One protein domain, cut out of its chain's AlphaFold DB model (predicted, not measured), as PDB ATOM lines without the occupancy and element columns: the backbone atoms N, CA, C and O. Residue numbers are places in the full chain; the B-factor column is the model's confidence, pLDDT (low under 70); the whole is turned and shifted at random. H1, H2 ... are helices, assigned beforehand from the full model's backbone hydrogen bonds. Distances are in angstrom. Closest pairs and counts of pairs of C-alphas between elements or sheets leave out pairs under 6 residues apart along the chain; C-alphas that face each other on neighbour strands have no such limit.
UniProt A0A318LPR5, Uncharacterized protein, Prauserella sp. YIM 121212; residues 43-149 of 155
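This is residues 43 to 149 of the 155 residues of an uncharacterized protein of Prauserella sp. YIM 121212 (UniProt A0A318LPR5). Two helical hairpins, H1 with H2 and H4 with H5, are stacked as two layers with their helices crossed. The short helices H3, H6 and H7 gather on one side of this stack, with H6 packed on H1. The printed part has 107 residues with seven named helices, H1 to H7 in chain order, and no named strand; the class is all helix. The whole is compact, with a radius of gyration of the C-alphas of 12.9 A, and spans 36 by 33 by 20 A.

The longest helix, H2, residues 65 to 85, forms a hairpin with H1, residues 44 to 61. They touch, with C-alphas 54 and 71 closest at 5.9 A, and run opposite ways at a shallow tilt of 22 degrees; H2 does so with residues 67 to 75 alone. H2 only just touches H4, residues 96 to 109, with 3 pairs of C-alphas within 8 A, the closest those of Met 74 and Trp 106 at 6.8 A; they are about perpendicular at 83 degrees. H4 forms the other hairpin with H5, residues 117 to 130: they touch, closest at the C-alphas of Arg 104 and Ala 118, 5.5 A, and run opposite ways at a shallow tilt of 22 degrees. H5 touches H1, closest at the C-alphas of Trp 57 and Met 124, 6.2 A, about perpendicular at 77 degrees. H1 and H4 are apart, as are H2 and H5. H6, residues 132 to 136, touches H1, closest at the C-alphas of Gly 53 and Trp 135, 4.8 A. H3, residues 89 to 93, touches H4 only at the corner, closest at the C-alphas of Trp 93 and Leu 99, 4.1 A. H7, residues 141 to 147, is close to but not clearly touching H6, closest at the C-alphas of Ser 136 and Trp 144, 6.9 A. In H1, H3, H4, H5, H6 and H7 every O i to N i+4 pair is within hydrogen-bond range; in H2, 16 of 17 are.

H2 measures 31.2 A from first to last C-alpha, beginning at C-alpha 65 (-22.774, 32.873, 17.404). H1 measures 25.7 A from C-alpha 44 (-5.640, 14.425, 11.033), H4 20.0 A and H5 19.8 A. H7, 10.2 A, ends at C-alpha 147 (5.640, 18.481, 9.619); H3 and H6 measure 5.5 A each.

The C-alphas farthest apart, of Ala 114 and Ser 149, are 36.5 A apart. The printed part has no cut and no long link; the link from H4 to H5 is short, the others tight. The mean pLDDT of the printed part is 82.2, with residue 43 and residues 63 to 68, 84 to 87, 111 to 115 and 148 to 149 under 70.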
ATOM      1  N   SER A  43      -2.234  14.791   7.634       65.44
ATOM      2  CA  SER A  43      -2.431  14.201   8.943       65.44
ATOM      3  C   SER A  43      -3.735  14.762   9.523       65.44
ATOM      4  O   SER A  43      -4.068  15.937   9.335       65.44
ATOM      5  N   ALA A  44      -4.489  13.944  10.260       74.44
ATOM      6  CA  ALA A  44      -5.640  14.425  11.033       74.44
ATOM      7  C   ALA A  44      -5.265  15.633  11.923       74.44
ATOM      8  O   ALA A  44      -6.106  16.484  12.199       74.44
ATOM      9  N   ALA A  45      -3.984  15.743  12.294       78.00
ATOM     10  CA  ALA A  45      -3.410  16.874  13.008       78.00
ATOM     11  C   ALA A  45      -3.417  18.187  12.203       78.00
ATOM     12  O   ALA A  45      -3.768  19.218  12.763       78.00
ATOM     13  N   GLN A  46      -3.107  18.181  10.901       82.56
ATOM     14  CA  GLN A  46      -3.193  19.397  10.075       82.56
ATOM     15  C   GLN A  46      -4.632  19.906   9.982       82.56
ATOM     16  O   GLN A  46      -4.890  21.101  10.111       82.56
ATOM     17  N   LEU A  47      -5.590  18.995   9.821       84.19
ATOM     18  CA  LEU A  47      -6.998  19.366   9.825       84.19
ATOM     19  C   LEU A  47      -7.444  19.889  11.202       84.19
ATOM     20  O   LEU A  47      -8.184  20.864  11.263       84.19
ATOM     21  N   ALA A  48      -6.976  19.280  12.295       83.69
ATOM     22  CA  ALA A  48      -7.240  19.754  13.652       83.69
ATOM     23  C   ALA A  48      -6.663  21.157  13.906       83.69
ATOM     24  O   ALA A  48      -7.359  22.003  14.458       83.69
ATOM     25  N   ALA A  49      -5.445  21.433  13.435       87.25
ATOM     26  CA  ALA A  49      -4.834  22.757  13.528       87.25
ATOM     27  C   ALA A  49      -5.642  23.807  12.748       87.25
ATOM     28  O   ALA A  49      -5.931  24.875  13.277       87.25
ATOM     29  N   LEU A  50      -6.091  23.496  11.523       88.56
ATOM     30  CA  LEU A  50      -6.957  24.404  10.758       88.56
ATOM     31  C   LEU A  50      -8.260  24.729  11.497       88.56
ATOM     32  O   LEU A  50      -8.686  25.882  11.504       88.56
ATOM     33  N   ARG A  51      -8.886  23.728  12.130       87.50
ATOM     34  CA  ARG A  51     -10.100  23.924  12.943       87.50
ATOM     35  C   ARG A  51      -9.829  24.848  14.120       87.50
ATOM     36  O   ARG A  51     -10.620  25.751  14.379       87.50
ATOM     37  N   GLU A  52      -8.705  24.640  14.796       87.69
ATOM     38  CA  GLU A  52      -8.308  25.456  15.936       87.69
ATOM     39  C   GLU A  52      -8.043  26.909  15.529       87.69
ATOM     40  O   GLU A  52      -8.598  27.819  16.138       87.69
ATOM     41  N   GLY A  53      -7.301  27.140  14.443       90.06
ATOM     42  CA  GLY A  53      -7.081  28.493  13.924       90.06
ATOM     43  C   GLY A  53      -8.374  29.185  13.498       90.06
ATOM     44  O   GLY A  53      -8.565  30.364  13.777       90.06
ATOM     45  N   CYS A  54      -9.306  28.443  12.899       90.06
ATOM     46  CA  CYS A  54     -10.631  28.953  12.549       90.06
ATOM     47  C   CYS A  54     -11.440  29.352  13.799       90.06
ATOM     48  O   CYS A  54     -12.136  30.365  13.792       90.06
ATOM     49  N   ARG A  55     -11.352  28.577  14.887       86.88
ATOM     50  CA  ARG A  55     -12.021  28.874  16.164       86.88
ATOM     51  C   ARG A  55     -11.442  30.118  16.834       86.88
ATOM     52  O   ARG A  55     -12.200  31.025  17.160       86.88
ATOM     53  N   GLN A  56     -10.120  30.189  16.961       89.25
ATOM     54  CA  GLN A  56      -9.438  31.340  17.556       89.25
ATOM     55  C   GLN A  56      -9.690  32.630  16.763       89.25
ATOM     56  O   GLN A  56      -9.986  33.666  17.351       89.25
ATOM     57  N   TRP A  57      -9.662  32.560  15.426       89.75
ATOM     58  CA  TRP A  57      -9.996  33.703  14.575       89.75
ATOM     59  C   TRP A  57     -11.381  34.273  14.889       89.75
ATOM     60  O   TRP A  57     -11.531  35.486  14.998       89.75
ATOM     61  N   GLN A  58     -12.394  33.425  15.057       86.44
ATOM     62  CA  GLN A  58     -13.732  33.914  15.386       86.44
ATOM     63  C   GLN A  58     -13.809  34.536  16.776       86.44
ATOM     64  O   GLN A  58     -14.457  35.563  16.942       86.44
ATOM     65  N   GLU A  59     -13.171  33.914  17.769       85.25
ATOM     66  CA  GLU A  59     -13.157  34.433  19.137       85.25
ATOM     67  C   GLU A  59     -12.554  35.848  19.185       85.25
ATOM     68  O   GLU A  59     -13.025  36.688  19.951       85.25
ATOM     69  N   GLU A  60     -11.569  36.136  18.325       84.69
ATOM     70  CA  GLU A  60     -10.909  37.444  18.244       84.69
ATOM     71  C   GLU A  60     -11.590  38.453  17.302       84.69
ATOM     72  O   GLU A  60     -11.667  39.638  17.624       84.69
ATOM     73  N   GLU A  61     -12.039  38.027  16.119       79.81
ATOM     74  CA  GLU A  61     -12.380  38.929  15.004       79.81
ATOM     75  C   GLU A  61     -13.833  38.804  14.517       79.81
ATOM     76  O   GLU A  61     -14.308  39.686  13.800       79.81
ATOM     77  N   ASP A  62     -14.552  37.734  14.873       70.81
ATOM     78  CA  ASP A  62     -15.939  37.503  14.440       70.81
ATOM     79  C   ASP A  62     -16.755  36.769  15.525       70.81
ATOM     80  O   ASP A  62     -17.164  35.620  15.329       70.81
ATOM     81  N   PRO A  63     -17.011  37.413  16.685       63.69
ATOM     82  CA  PRO A  63     -17.598  36.776  17.871       63.69
ATOM     83  C   PRO A  63     -19.098  36.454  17.724       63.69
ATOM     84  O   PRO A  63     -19.808  36.251  18.712       63.69
ATOM     85  N   LEU A  64     -19.620  36.439  16.498       63.28
ATOM     86  CA  LEU A  64     -21.015  36.129  16.236       63.28
ATOM     87  C   LEU A  64     -21.282  34.637  16.511       63.28
ATOM     88  O   LEU A  64     -20.499  33.787  16.085       63.28
ATOM     89  N   PRO A  65     -22.420  34.274  17.137       59.03
ATOM     90  CA  PRO A  65     -22.774  32.873  17.404       59.03
ATOM     91  C   PRO A  65     -22.848  32.008  16.130       59.03
ATOM     92  O   PRO A  65     -22.691  30.791  16.177       59.03
ATOM     93  N   GLU A  66     -23.041  32.648  14.977       63.50
ATOM     94  CA  GLU A  66     -23.038  32.049  13.640       63.50
ATOM     95  C   GLU A  66     -21.646  31.582  13.184       63.50
ATOM     96  O   GLU A  66     -21.532  30.702  12.329       63.50
ATOM     97  N   GLY A  67     -20.582  32.166  13.741       63.75
ATOM     98  CA  GLY A  67     -19.206  31.826  13.407       63.75
ATOM     99  C   GLY A  67     -18.882  30.376  13.760       63.75
ATOM    100  O   GLY A  67     -18.233  29.683  12.971       63.75
ATOM    101  N   GLN A  68     -19.322  29.888  14.932       68.81
ATOM    102  CA  GLN A  68     -18.886  28.560  15.395       68.81
ATOM    103  C   GLN A  68     -19.449  27.473  14.477       68.81
ATOM    104  O   GLN A  68     -18.753  26.520  14.118       68.81
ATOM    105  N   ALA A  69     -20.683  27.676  14.008       79.56
ATOM    106  CA  ALA A  69     -21.304  26.849  12.982       79.56
ATOM    107  C   ALA A  69     -20.599  26.975  11.619       79.56
ATOM    108  O   ALA A  69     -20.558  26.006  10.860       79.56
ATOM    109  N   TRP A  70     -20.014  28.134  11.304       83.38
ATOM    110  CA  TRP A  70     -19.268  28.358  10.066       83.38
ATOM    111  C   TRP A  70     -17.983  27.519  10.021       83.38
ATOM    112  O   TRP A  70     -17.805  26.744   9.081       83.38
ATOM    113  N   CYS A  71     -17.141  27.560  11.058       86.25
ATOM    114  CA  CYS A  71     -15.923  26.737  11.093       86.25
ATOM    115  C   CYS A  71     -16.224  25.230  11.128       86.25
ATOM    116  O   CYS A  71     -15.583  24.466  10.404       86.25
ATOM    117  N   ALA A  72     -17.247  24.802  11.877       85.44
ATOM    118  CA  ALA A  72     -17.697  23.407  11.883       85.44
ATOM    119  C   ALA A  72     -18.243  22.956  10.510       85.44
ATOM    120  O   ALA A  72     -18.013  21.825  10.066       85.44
ATOM    121  N   GLY A  73     -18.939  23.848   9.800       87.31
ATOM    122  CA  GLY A  73     -19.419  23.597   8.442       87.31
ATOM    123  C   GLY A  73     -18.271  23.436   7.445       87.31
ATOM    124  O   GLY A  73     -18.296  22.516   6.623       87.31
ATOM    125  N   MET A  74     -17.243  24.285   7.549       86.50
ATOM    126  CA  MET A  74     -16.047  24.197   6.711       86.50
ATOM    127  C   MET A  74     -15.311  22.886   6.964       86.50
ATOM    128  O   MET A  74     -14.992  22.164   6.025       86.50
ATOM    129  N   GLU A  75     -15.099  22.540   8.231       86.88
ATOM    130  CA  GLU A  75     -14.502  21.274   8.647       86.88
ATOM    131  C   GLU A  75     -15.216  20.071   8.029       86.88
ATOM    132  O   GLU A  75     -14.572  19.178   7.467       86.88
ATOM    133  N   THR A  76     -16.542  20.033   8.165       88.19
ATOM    134  CA  THR A  76     -17.361  18.914   7.694       88.19
ATOM    135  C   THR A  76     -17.203  18.752   6.187       88.19
ATOM    136  O   THR A  76     -16.976  17.647   5.689       88.19
ATOM    137  N   TRP A  77     -17.233  19.866   5.458       87.75
ATOM    138  CA  TRP A  77     -17.047  19.873   4.015       87.75
ATOM    139  C   TRP A  77     -15.628  19.465   3.594       87.75
ATOM    140  O   TRP A  77     -15.473  18.628   2.704       87.75
ATOM    141  N   LEU A  78     -14.588  19.978   4.263       86.38
ATOM    142  CA  LEU A  78     -13.190  19.616   3.992       86.38
ATOM    143  C   LEU A  78     -12.974  18.114   4.206       86.38
ATOM    144  O   LEU A  78     -12.372  17.439   3.368       86.38
ATOM    145  N   THR A  79     -13.521  17.580   5.301       84.81
ATOM    146  CA  THR A  79     -13.468  16.151   5.634       84.81
ATOM    147  C   THR A  79     -14.165  15.318   4.560       84.81
ATOM    148  O   THR A  79     -13.588  14.340   4.079       84.81
ATOM    149  N   GLY A  80     -15.356  15.730   4.116       85.06
ATOM    150  CA  GLY A  80     -16.077  15.072   3.024       85.06
ATOM    151  C   GLY A  80     -15.293  15.071   1.709       85.06
ATOM    152  O   GLY A  80     -15.209  14.043   1.041       85.06
ATOM    153  N   ARG A  81     -14.643  16.189   1.363       83.50
ATOM    154  CA  ARG A  81     -13.866  16.332   0.119       83.50
ATOM    155  C   ARG A  81     -12.607  15.464   0.100       83.50
ATOM    156  O   ARG A  81     -12.249  14.920  -0.947       83.50
ATOM    157  N   MET A  82     -11.975  15.278   1.259       78.31
ATOM    158  CA  MET A  82     -10.858  14.344   1.411       78.31
ATOM    159  C   MET A  82     -11.291  12.887   1.219       78.31
ATOM    160  O   MET A  82     -10.629  12.153   0.488       78.31
ATOM    161  N   HIS A  83     -12.413  12.478   1.819       78.19
ATOM    162  CA  HIS A  83     -12.886  11.089   1.757       78.19
ATOM    163  C   HIS A  83     -13.561  10.738   0.420       78.19
ATOM    164  O   HIS A  83     -13.472   9.599  -0.026       78.19
ATOM    165  N   GLY A  84     -14.229  11.700  -0.225       68.25
ATOM    166  CA  GLY A  84     -15.051  11.467  -1.417       68.25
ATOM    167  C   GLY A  84     -14.357  11.671  -2.768       68.25
ATOM    168  O   GLY A  84     -14.905  11.256  -3.784       68.25
ATOM    169  N   GLY A  85     -13.178  12.305  -2.818       61.72
ATOM    170  CA  GLY A  85     -12.546  12.683  -4.094       61.72
ATOM    171  C   GLY A  85     -11.017  12.689  -4.121       61.72
ATOM    172  O   GLY A  85     -10.435  13.095  -5.126       61.72
ATOM    173  N   GLY A  86     -10.346  12.273  -3.040       60.03
ATOM    174  CA  GLY A  86      -8.885  12.139  -3.009       60.03
ATOM    175  C   GLY A  86      -8.113  13.454  -3.187       60.03
ATOM    176  O   GLY A  86      -6.948  13.443  -3.597       60.03
ATOM    177  N   MET A  87      -8.738  14.608  -2.924       69.69
ATOM    178  CA  MET A  87      -8.011  15.878  -2.882       69.69
ATOM    179  C   MET A  87      -7.084  15.885  -1.664       69.69
ATOM    180  O   MET A  87      -7.527  15.816  -0.523       69.69
ATOM    181  N   GLN A  88      -5.781  15.945  -1.930       76.38
ATOM    182  CA  GLN A  88      -4.748  16.011  -0.899       76.38
ATOM    183  C   GLN A  88      -4.716  17.403  -0.249       76.38
ATOM    184  O   GLN A  88      -4.982  18.406  -0.918       76.38
ATOM    185  N   ALA A  89      -4.300  17.480   1.017       78.31
ATOM    186  CA  ALA A  89      -4.075  18.734   1.747       78.31
ATOM    187  C   ALA A  89      -3.232  19.731   0.982       78.31
ATOM    188  O   ALA A  89      -3.574  20.901   0.913       78.31
ATOM    189  N   SER A  90      -2.151  19.260   0.369       81.44
ATOM    190  CA  SER A  90      -1.267  20.085  -0.450       81.44
ATOM    191  C   SER A  90      -2.034  20.852  -1.533       81.44
ATOM    192  O   SER A  90      -1.721  22.002  -1.820       81.44
ATOM    193  N   ARG A  91      -3.097  20.264  -2.093       83.88
ATOM    194  CA  ARG A  91      -3.967  20.927  -3.069       83.88
ATOM    195  C   ARG A  91      -4.975  21.882  -2.436       83.88
ATOM    196  O   ARG A  91      -5.304  22.877  -3.073       83.88
ATOM    197  N   MET A  92      -5.444  21.585  -1.230       86.06
ATOM    198  CA  MET A  92      -6.529  22.314  -0.571       86.06
ATOM    199  C   MET A  92      -6.043  23.454   0.337       86.06
ATOM    200  O   MET A  92      -6.670  24.503   0.384       86.06
ATOM    201  N   TRP A  93      -4.925  23.290   1.030       89.31
ATOM    202  CA  TRP A  93      -4.349  24.263   1.964       89.31
ATOM    203  C   TRP A  93      -2.817  24.174   2.027       89.31
ATOM    204  O   TRP A  93      -2.205  24.576   3.008       89.31
ATOM    205  N   GLY A  94      -2.170  23.667   0.972       88.50
ATOM    206  CA  GLY A  94      -0.704  23.592   0.904       88.50
ATOM    207  C   GLY A  94       0.004  24.946   0.955       88.50
ATOM    208  O   GLY A  94       1.177  25.021   1.301       88.50
ATOM    209  N   ASP A  95      -0.727  26.015   0.668       91.81
ATOM    210  CA  ASP A  95      -0.333  27.398   0.883       91.81
ATOM    211  C   ASP A  95      -1.578  28.211   1.296       91.81
ATOM    212  O   ASP A  95      -2.715  27.746   1.096       91.81
ATOM    213  N   PRO A  96      -1.409  29.425   1.849       93.19
ATOM    214  CA  PRO A  96      -2.541  30.252   2.260       93.19
ATOM    215  C   PRO A  96      -3.498  30.581   1.104       93.19
ATOM    216  O   PRO A  96      -4.708  30.693   1.294       93.19
ATOM    217  N   GLY A  97      -2.977  30.729  -0.118       95.00
ATOM    218  CA  GLY A  97      -3.776  30.986  -1.314       95.00
ATOM    219  C   GLY A  97      -4.720  29.829  -1.624       95.00
ATOM    220  O   GLY A  97      -5.907  30.053  -1.869       95.00
ATOM    221  N   ARG A  98      -4.226  28.590  -1.531       92.88
ATOM    222  CA  ARG A  98      -5.044  27.379  -1.669       92.88
ATOM    223  C   ARG A  98      -6.101  27.285  -0.587       92.88
ATOM    224  O   ARG A  98      -7.253  27.037  -0.937       92.88
ATOM    225  N   LEU A  99      -5.763  27.544   0.682       92.62
ATOM    226  CA  LEU A  99      -6.770  27.513   1.749       92.62
ATOM    227  C   LEU A  99      -7.891  28.521   1.468       92.62
ATOM    228  O   LEU A  99      -9.069  28.178   1.559       92.62
ATOM    229  N   ARG A 100      -7.537  29.743   1.054       94.88
ATOM    230  CA  ARG A 100      -8.508  30.791   0.710       94.88
ATOM    231  C   ARG A 100      -9.399  30.379  -0.461       94.88
ATOM    232  O   ARG A 100     -10.617  30.523  -0.383       94.88
ATOM    233  N   ALA A 101      -8.817  29.835  -1.529       93.62
ATOM    234  CA  ALA A 101      -9.569  29.342  -2.682       93.62
ATOM    235  C   ALA A 101     -10.519  28.195  -2.300       93.62
ATOM    236  O   ALA A 101     -11.693  28.219  -2.667       93.62
ATOM    237  N   THR A 102     -10.040  27.241  -1.505       92.12
ATOM    238  CA  THR A 102     -10.827  26.113  -0.995       92.12
ATOM    239  C   THR A 102     -11.978  26.579  -0.103       92.12
ATOM    240  O   THR A 102     -13.102  26.110  -0.260       92.12
ATOM    241  N   CYS A 103     -11.738  27.547   0.783       91.62
ATOM    242  CA  CYS A 103     -12.781  28.153   1.609       91.62
ATOM    243  C   CYS A 103     -13.856  28.835   0.753       91.62
ATOM    244  O   CYS A 103     -15.048  28.614   0.950       91.62
ATOM    245  N   ARG A 104     -13.450  29.629  -0.245       91.38
ATOM    246  CA  ARG A 104     -14.394  30.301  -1.152       91.38
ATOM    247  C   ARG A 104     -15.205  29.301  -1.972       91.38
ATOM    248  O   ARG A 104     -16.387  29.529  -2.204       91.38
ATOM    249  N   GLN A 105     -14.588  28.192  -2.378       91.31
ATOM    250  CA  GLN A 105     -15.292  27.102  -3.042       91.31
ATOM    251  C   GLN A 105     -16.367  26.499  -2.132       91.31
ATOM    252  O   GLN A 105     -17.506  26.343  -2.559       91.31
ATOM    253  N   TRP A 106     -16.031  26.219  -0.875       89.56
ATOM    254  CA  TRP A 106     -17.000  25.744   0.107       89.56
ATOM    255  C   TRP A 106     -18.158  26.729   0.310       89.56
ATOM    256  O   TRP A 106     -19.315  26.320   0.278       89.56
ATOM    257  N   VAL A 107     -17.869  28.026   0.448       88.44
ATOM    258  CA  VAL A 107     -18.902  29.069   0.560       88.44
ATOM    259  C   VAL A 107     -19.821  29.081  -0.663       88.44
ATOM    260  O   VAL A 107     -21.032  29.172  -0.500       88.44
ATOM    261  N   ALA A 108     -19.274  28.953  -1.874       88.12
ATOM    262  CA  ALA A 108     -20.068  28.922  -3.103       88.12
ATOM    263  C   ALA A 108     -20.968  27.676  -3.211       88.12
ATOM    264  O   ALA A 108     -22.027  27.734  -3.832       88.12
ATOM    265  N   GLU A 109     -20.559  26.560  -2.605       86.62
ATOM    266  CA  GLU A 109     -21.317  25.305  -2.564       86.62
ATOM    267  C   GLU A 109     -22.362  25.272  -1.421       86.62
ATOM    268  O   GLU A 109     -23.185  24.356  -1.368       86.62
ATOM    269  N   GLN A 110     -22.372  26.261  -0.516       77.12
ATOM    270  CA  GLN A 110     -23.284  26.326   0.631       77.12
ATOM    271  C   GLN A 110     -24.492  27.251   0.372       77.12
ATOM    272  O   GLN A 110     -24.307  28.415   0.017       77.12
ATOM    273  N   PRO A 111     -25.739  26.819   0.657       55.94
ATOM    274  CA  PRO A 111     -26.927  27.671   0.524       55.94
ATOM    275  C   PRO A 111     -26.940  28.863   1.501       55.94
ATOM    276  O   PRO A 111     -27.560  29.885   1.217       55.94
ATOM    277  N   SER A 112     -26.220  28.770   2.626       54.66
ATOM    278  CA  SER A 112     -25.969  29.868   3.577       54.66
ATOM    279  C   SER A 112     -24.786  30.766   3.184       54.66
ATOM    280  O   SER A 112     -24.511  31.759   3.857       54.66
ATOM    281  N   GLY A 113     -24.089  30.456   2.086       52.91
ATOM    282  CA  GLY A 113     -22.958  31.224   1.563       52.91
ATOM    283  C   GLY A 113     -23.335  32.552   0.897       52.91
ATOM    284  O   GLY A 113     -22.446  33.305   0.511       52.91
ATOM    285  N   ALA A 114     -24.630  32.875   0.805       52.34
ATOM    286  CA  ALA A 114     -25.177  34.051   0.119       52.34
ATOM    287  C   ALA A 114     -24.886  35.421   0.793       52.34
ATOM    288  O   ALA A 114     -25.484  36.425   0.418       52.34
ATOM    289  N   GLY A 115     -23.970  35.488   1.769       66.75
ATOM    290  CA  GLY A 115     -23.575  36.710   2.490       66.75
ATOM    291  C   GLY A 115     -22.070  37.020   2.411       66.75
ATOM    292  O   GLY A 115     -21.410  36.731   1.418       66.75
ATOM    293  N   ASN A 116     -21.493  37.564   3.490       77.12
ATOM    294  CA  ASN A 116     -20.071  37.955   3.596       77.12
ATOM    295  C   ASN A 116     -19.075  36.766   3.613       77.12
ATOM    296  O   ASN A 116     -17.954  36.903   4.098       77.12
ATOM    297  N   GLY A 117     -19.456  35.583   3.118       83.00
ATOM    298  CA  GLY A 117     -18.670  34.351   3.240       83.00
ATOM    299  C   GLY A 117     -17.305  34.422   2.549       83.00
ATOM    300  O   GLY A 117     -16.312  33.970   3.111       83.00
ATOM    301  N   ALA A 118     -17.223  35.057   1.374       86.19
ATOM    302  CA  ALA A 118     -15.946  35.267   0.689       86.19
ATOM    303  C   ALA A 118     -15.008  36.197   1.482       86.19
ATOM    304  O   ALA A 118     -13.828  35.894   1.629       86.19
ATOM    305  N   TRP A 119     -15.547  37.279   2.054       88.00
ATOM    306  CA  TRP A 119     -14.795  38.179   2.933       88.00
ATOM    307  C   TRP A 119     -14.329  37.465   4.212       88.00
ATOM    308  O   TRP A 119     -13.183  37.635   4.619       88.00
ATOM    309  N   ARG A 120     -15.166  36.597   4.799       88.25
ATOM    310  CA  ARG A 120     -14.792  35.756   5.950       88.25
ATOM    311  C   ARG A 120     -13.642  34.810   5.618       88.25
ATOM    312  O   ARG A 120     -12.700  34.725   6.394       88.25
ATOM    313  N   CYS A 121     -13.672  34.161   4.452       91.44
ATOM    314  CA  CYS A 121     -12.553  33.336   3.989       91.44
ATOM    315  C   CYS A 121     -11.246  34.127   3.922       91.44
ATOM    316  O   CYS A 121     -10.201  33.629   4.333       91.44
ATOM    317  N   ASP A 122     -11.301  35.356   3.413       92.12
ATOM    318  CA  ASP A 122     -10.112  36.188   3.268       92.12
ATOM    319  C   ASP A 122      -9.563  36.601   4.633       92.12
ATOM    320  O   ASP A 122      -8.386  36.378   4.907       92.12
ATOM    321  N   ARG A 123     -10.435  37.104   5.515       92.25
ATOM    322  CA  ARG A 123     -10.074  37.532   6.872       92.25
ATOM    323  C   ARG A 123      -9.550  36.394   7.731       92.25
ATOM    324  O   ARG A 123      -8.551  36.587   8.415       92.25
ATOM    325  N   MET A 124     -10.186  35.227   7.670       92.06
ATOM    326  CA  MET A 124      -9.740  34.040   8.392       92.06
ATOM    327  C   MET A 124      -8.320  33.664   7.970       92.06
ATOM    328  O   MET A 124      -7.442  33.517   8.813       92.06
ATOM    329  N   VAL A 125      -8.069  33.546   6.663       94.19
ATOM    330  CA  VAL A 125      -6.743  33.147   6.173       94.19
ATOM    331  C   VAL A 125      -5.694  34.218   6.472       94.19
ATOM    332  O   VAL A 125      -4.589  33.871   6.877       94.19
ATOM    333  N   ASP A 126      -6.022  35.502   6.325       95.12
ATOM    334  CA  ASP A 126      -5.107  36.597   6.668       95.12
ATOM    335  C   ASP A 126      -4.740  36.580   8.157       95.12
ATOM    336  O   ASP A 126      -3.565  36.708   8.511       95.12
ATOM    337  N   TRP A 127      -5.725  36.362   9.033       94.00
ATOM    338  CA  TRP A 127      -5.506  36.226  10.471       94.00
ATOM    339  C   TRP A 127      -4.622  35.016  10.790       94.00
ATOM    340  O   TRP A 127      -3.656  35.152  11.541       94.00
ATOM    341  N   MET A 128      -4.888  33.863  10.166       93.00
ATOM    342  CA  MET A 128      -4.108  32.637  10.370       93.00
ATOM    343  C   MET A 128      -2.659  32.819   9.915       93.00
ATOM    344  O   MET A 128      -1.740  32.421  10.625       93.00
ATOM    345  N   VAL A 129      -2.426  33.472   8.774       94.00
ATOM    346  CA  VAL A 129      -1.068  33.788   8.303       94.00
ATOM    347  C   VAL A 129      -0.354  34.729   9.271       94.00
ATOM    348  O   VAL A 129       0.816  34.517   9.580       94.00
ATOM    349  N   ALA A 130      -1.047  35.744   9.786       93.56
ATOM    350  CA  ALA A 130      -0.468  36.688  10.738       93.56
ATOM    351  C   ALA A 130      -0.150  36.054  12.106       93.56
ATOM    352  O   ALA A 130       0.677  36.585  12.845       93.56
ATOM    353  N   ARG A 131      -0.803  34.940  12.456       92.94
ATOM    354  CA  ARG A 131      -0.733  34.309  13.785       92.94
ATOM    355  C   ARG A 131      -0.372  32.827  13.732       92.94
ATOM    356  O   ARG A 131      -0.780  32.077  14.612       92.94
ATOM    357  N   MET A 132       0.425  32.410  12.745       87.19
ATOM    358  CA  MET A 132       0.875  31.017  12.569       87.19
ATOM    359  C   MET A 132       1.264  30.343  13.893       87.19
ATOM    360  O   MET A 132       0.726  29.294  14.238       87.19
ATOM    361  N   GLY A 133       2.105  31.000  14.694       83.56
ATOM    362  CA  GLY A 133       2.564  30.444  15.966       83.56
ATOM    363  C   GLY A 133       1.452  30.178  16.987       83.56
ATOM    364  O   GLY A 133       1.558  29.221  17.745       83.56
ATOM    365  N   ALA A 134       0.381  30.976  16.995       83.44
ATOM    366  CA  ALA A 134      -0.686  30.879  17.993       83.44
ATOM    367  C   ALA A 134      -1.618  29.680  17.764       83.44
ATOM    368  O   ALA A 134      -2.041  29.038  18.723       83.44
ATOM    369  N   TRP A 135      -1.911  29.354  16.502       86.31
ATOM    370  CA  TRP A 135      -2.862  28.287  16.176       86.31
ATOM    371  C   TRP A 135      -2.200  27.009  15.664       86.31
ATOM    372  O   TRP A 135      -2.756  25.925  15.837       86.31
ATOM    373  N   SER A 136      -1.028  27.110  15.028       85.19
ATOM    374  CA  SER A 136      -0.332  25.950  14.467       85.19
ATOM    375  C   SER A 136       0.880  25.525  15.293       85.19
ATOM    376  O   SER A 136       1.358  24.416  15.095       85.19
ATOM    377  N   GLY A 137       1.415  26.387  16.165       84.94
ATOM    378  CA  GLY A 137       2.680  26.137  16.869       84.94
ATOM    379  C   GLY A 137       3.931  26.231  15.982       84.94
ATOM    380  O   GLY A 137       5.014  25.861  16.427       84.94
ATOM    381  N   HIS A 138       3.806  26.732  14.745       86.00
ATOM    382  CA  HIS A 138       4.915  26.850  13.786       86.00
ATOM    383  C   HIS A 138       5.192  28.311  13.424       86.00
ATOM    384  O   HIS A 138       4.310  29.166  13.516       86.00
ATOM    385  N   GLY A 139       6.418  28.602  12.978       85.31
ATOM    386  CA  GLY A 139       6.812  29.944  12.553       85.31
ATOM    387  C   GLY A 139       6.308  30.289  11.154       85.31
ATOM    388  O   GLY A 139       6.016  31.451  10.870       85.31
ATOM    389  N   THR A 140       6.169  29.288  10.278       88.12
ATOM    390  CA  THR A 140       5.736  29.494   8.890       88.12
ATOM    391  C   THR A 140       4.745  28.442   8.395       88.12
ATOM    392  O   THR A 140       4.680  27.316   8.886       88.12
ATOM    393  N   TRP A 141       3.979  28.799   7.356       88.31
ATOM    394  CA  TRP A 141       3.067  27.870   6.675       88.31
ATOM    395  C   TRP A 141       3.802  26.662   6.084       88.31
ATOM    396  O   TRP A 141       3.278  25.551   6.081       88.31
ATOM    397  N   HIS A 142       5.020  26.882   5.577       87.19
ATOM    398  CA  HIS A 142       5.830  25.830   4.971       87.19
ATOM    399  C   HIS A 142       6.287  24.801   6.010       87.19
ATOM    400  O   HIS A 142       6.170  23.606   5.756       87.19
ATOM    401  N   GLU A 143       6.730  25.254   7.188       85.88
ATOM    402  CA  GLU A 143       7.069  24.379   8.321       85.88
ATOM    403  C   GLU A 143       5.865  23.531   8.744       85.88
ATOM    404  O   GLU A 143       5.949  22.307   8.770       85.88
ATOM    405  N   TRP A 144       4.712  24.170   8.959       85.75
ATOM    406  CA  TRP A 144       3.473  23.471   9.316       85.75
ATOM    407  C   TRP A 144       3.041  22.432   8.262       85.75
ATOM    408  O   TRP A 144       2.568  21.336   8.586       85.75
ATOM    409  N   MET A 145       3.216  22.745   6.975       83.62
ATOM    410  CA  MET A 145       2.915  21.810   5.890       83.62
ATOM    411  C   MET A 145       3.924  20.658   5.793       83.62
ATOM    412  O   MET A 145       3.529  19.546   5.437       83.62
ATOM    413  N   GLY A 146       5.197  20.903   6.116       77.25
ATOM    414  CA  GLY A 146       6.274  19.910   6.098       77.25
ATOM    415  C   GLY A 146       6.168  18.879   7.225       77.25
ATOM    416  O   GLY A 146       6.356  17.679   6.980       77.25
ATOM    417  N   ASP A 147       5.758  19.321   8.417       72.62
ATOM    418  CA  ASP A 147       5.640  18.481   9.619       72.62
ATOM    419  C   ASP A 147       4.476  17.480   9.556       72.62
ATOM    420  O   ASP A 147       4.446  16.488  10.284       72.62
ATOM    421  N   GLY A 148       3.551  17.642   8.605       56.34
ATOM    422  CA  GLY A 148       2.510  16.649   8.328       56.34
ATOM    423  C   GLY A 148       3.013  15.338   7.704       56.34
ATOM    424  O   GLY A 148       2.232  14.393   7.601       56.34
ATOM    425  N   SER A 149       4.283  15.258   7.277       46.34
ATOM    426  CA  SER A 149       4.808  14.148   6.459       46.34
ATOM    427  C   SER A 149       5.792  13.192   7.157       46.34
ATOM    428  O   SER A 149       6.296  12.267   6.511       46.34
TER     429      SER A 149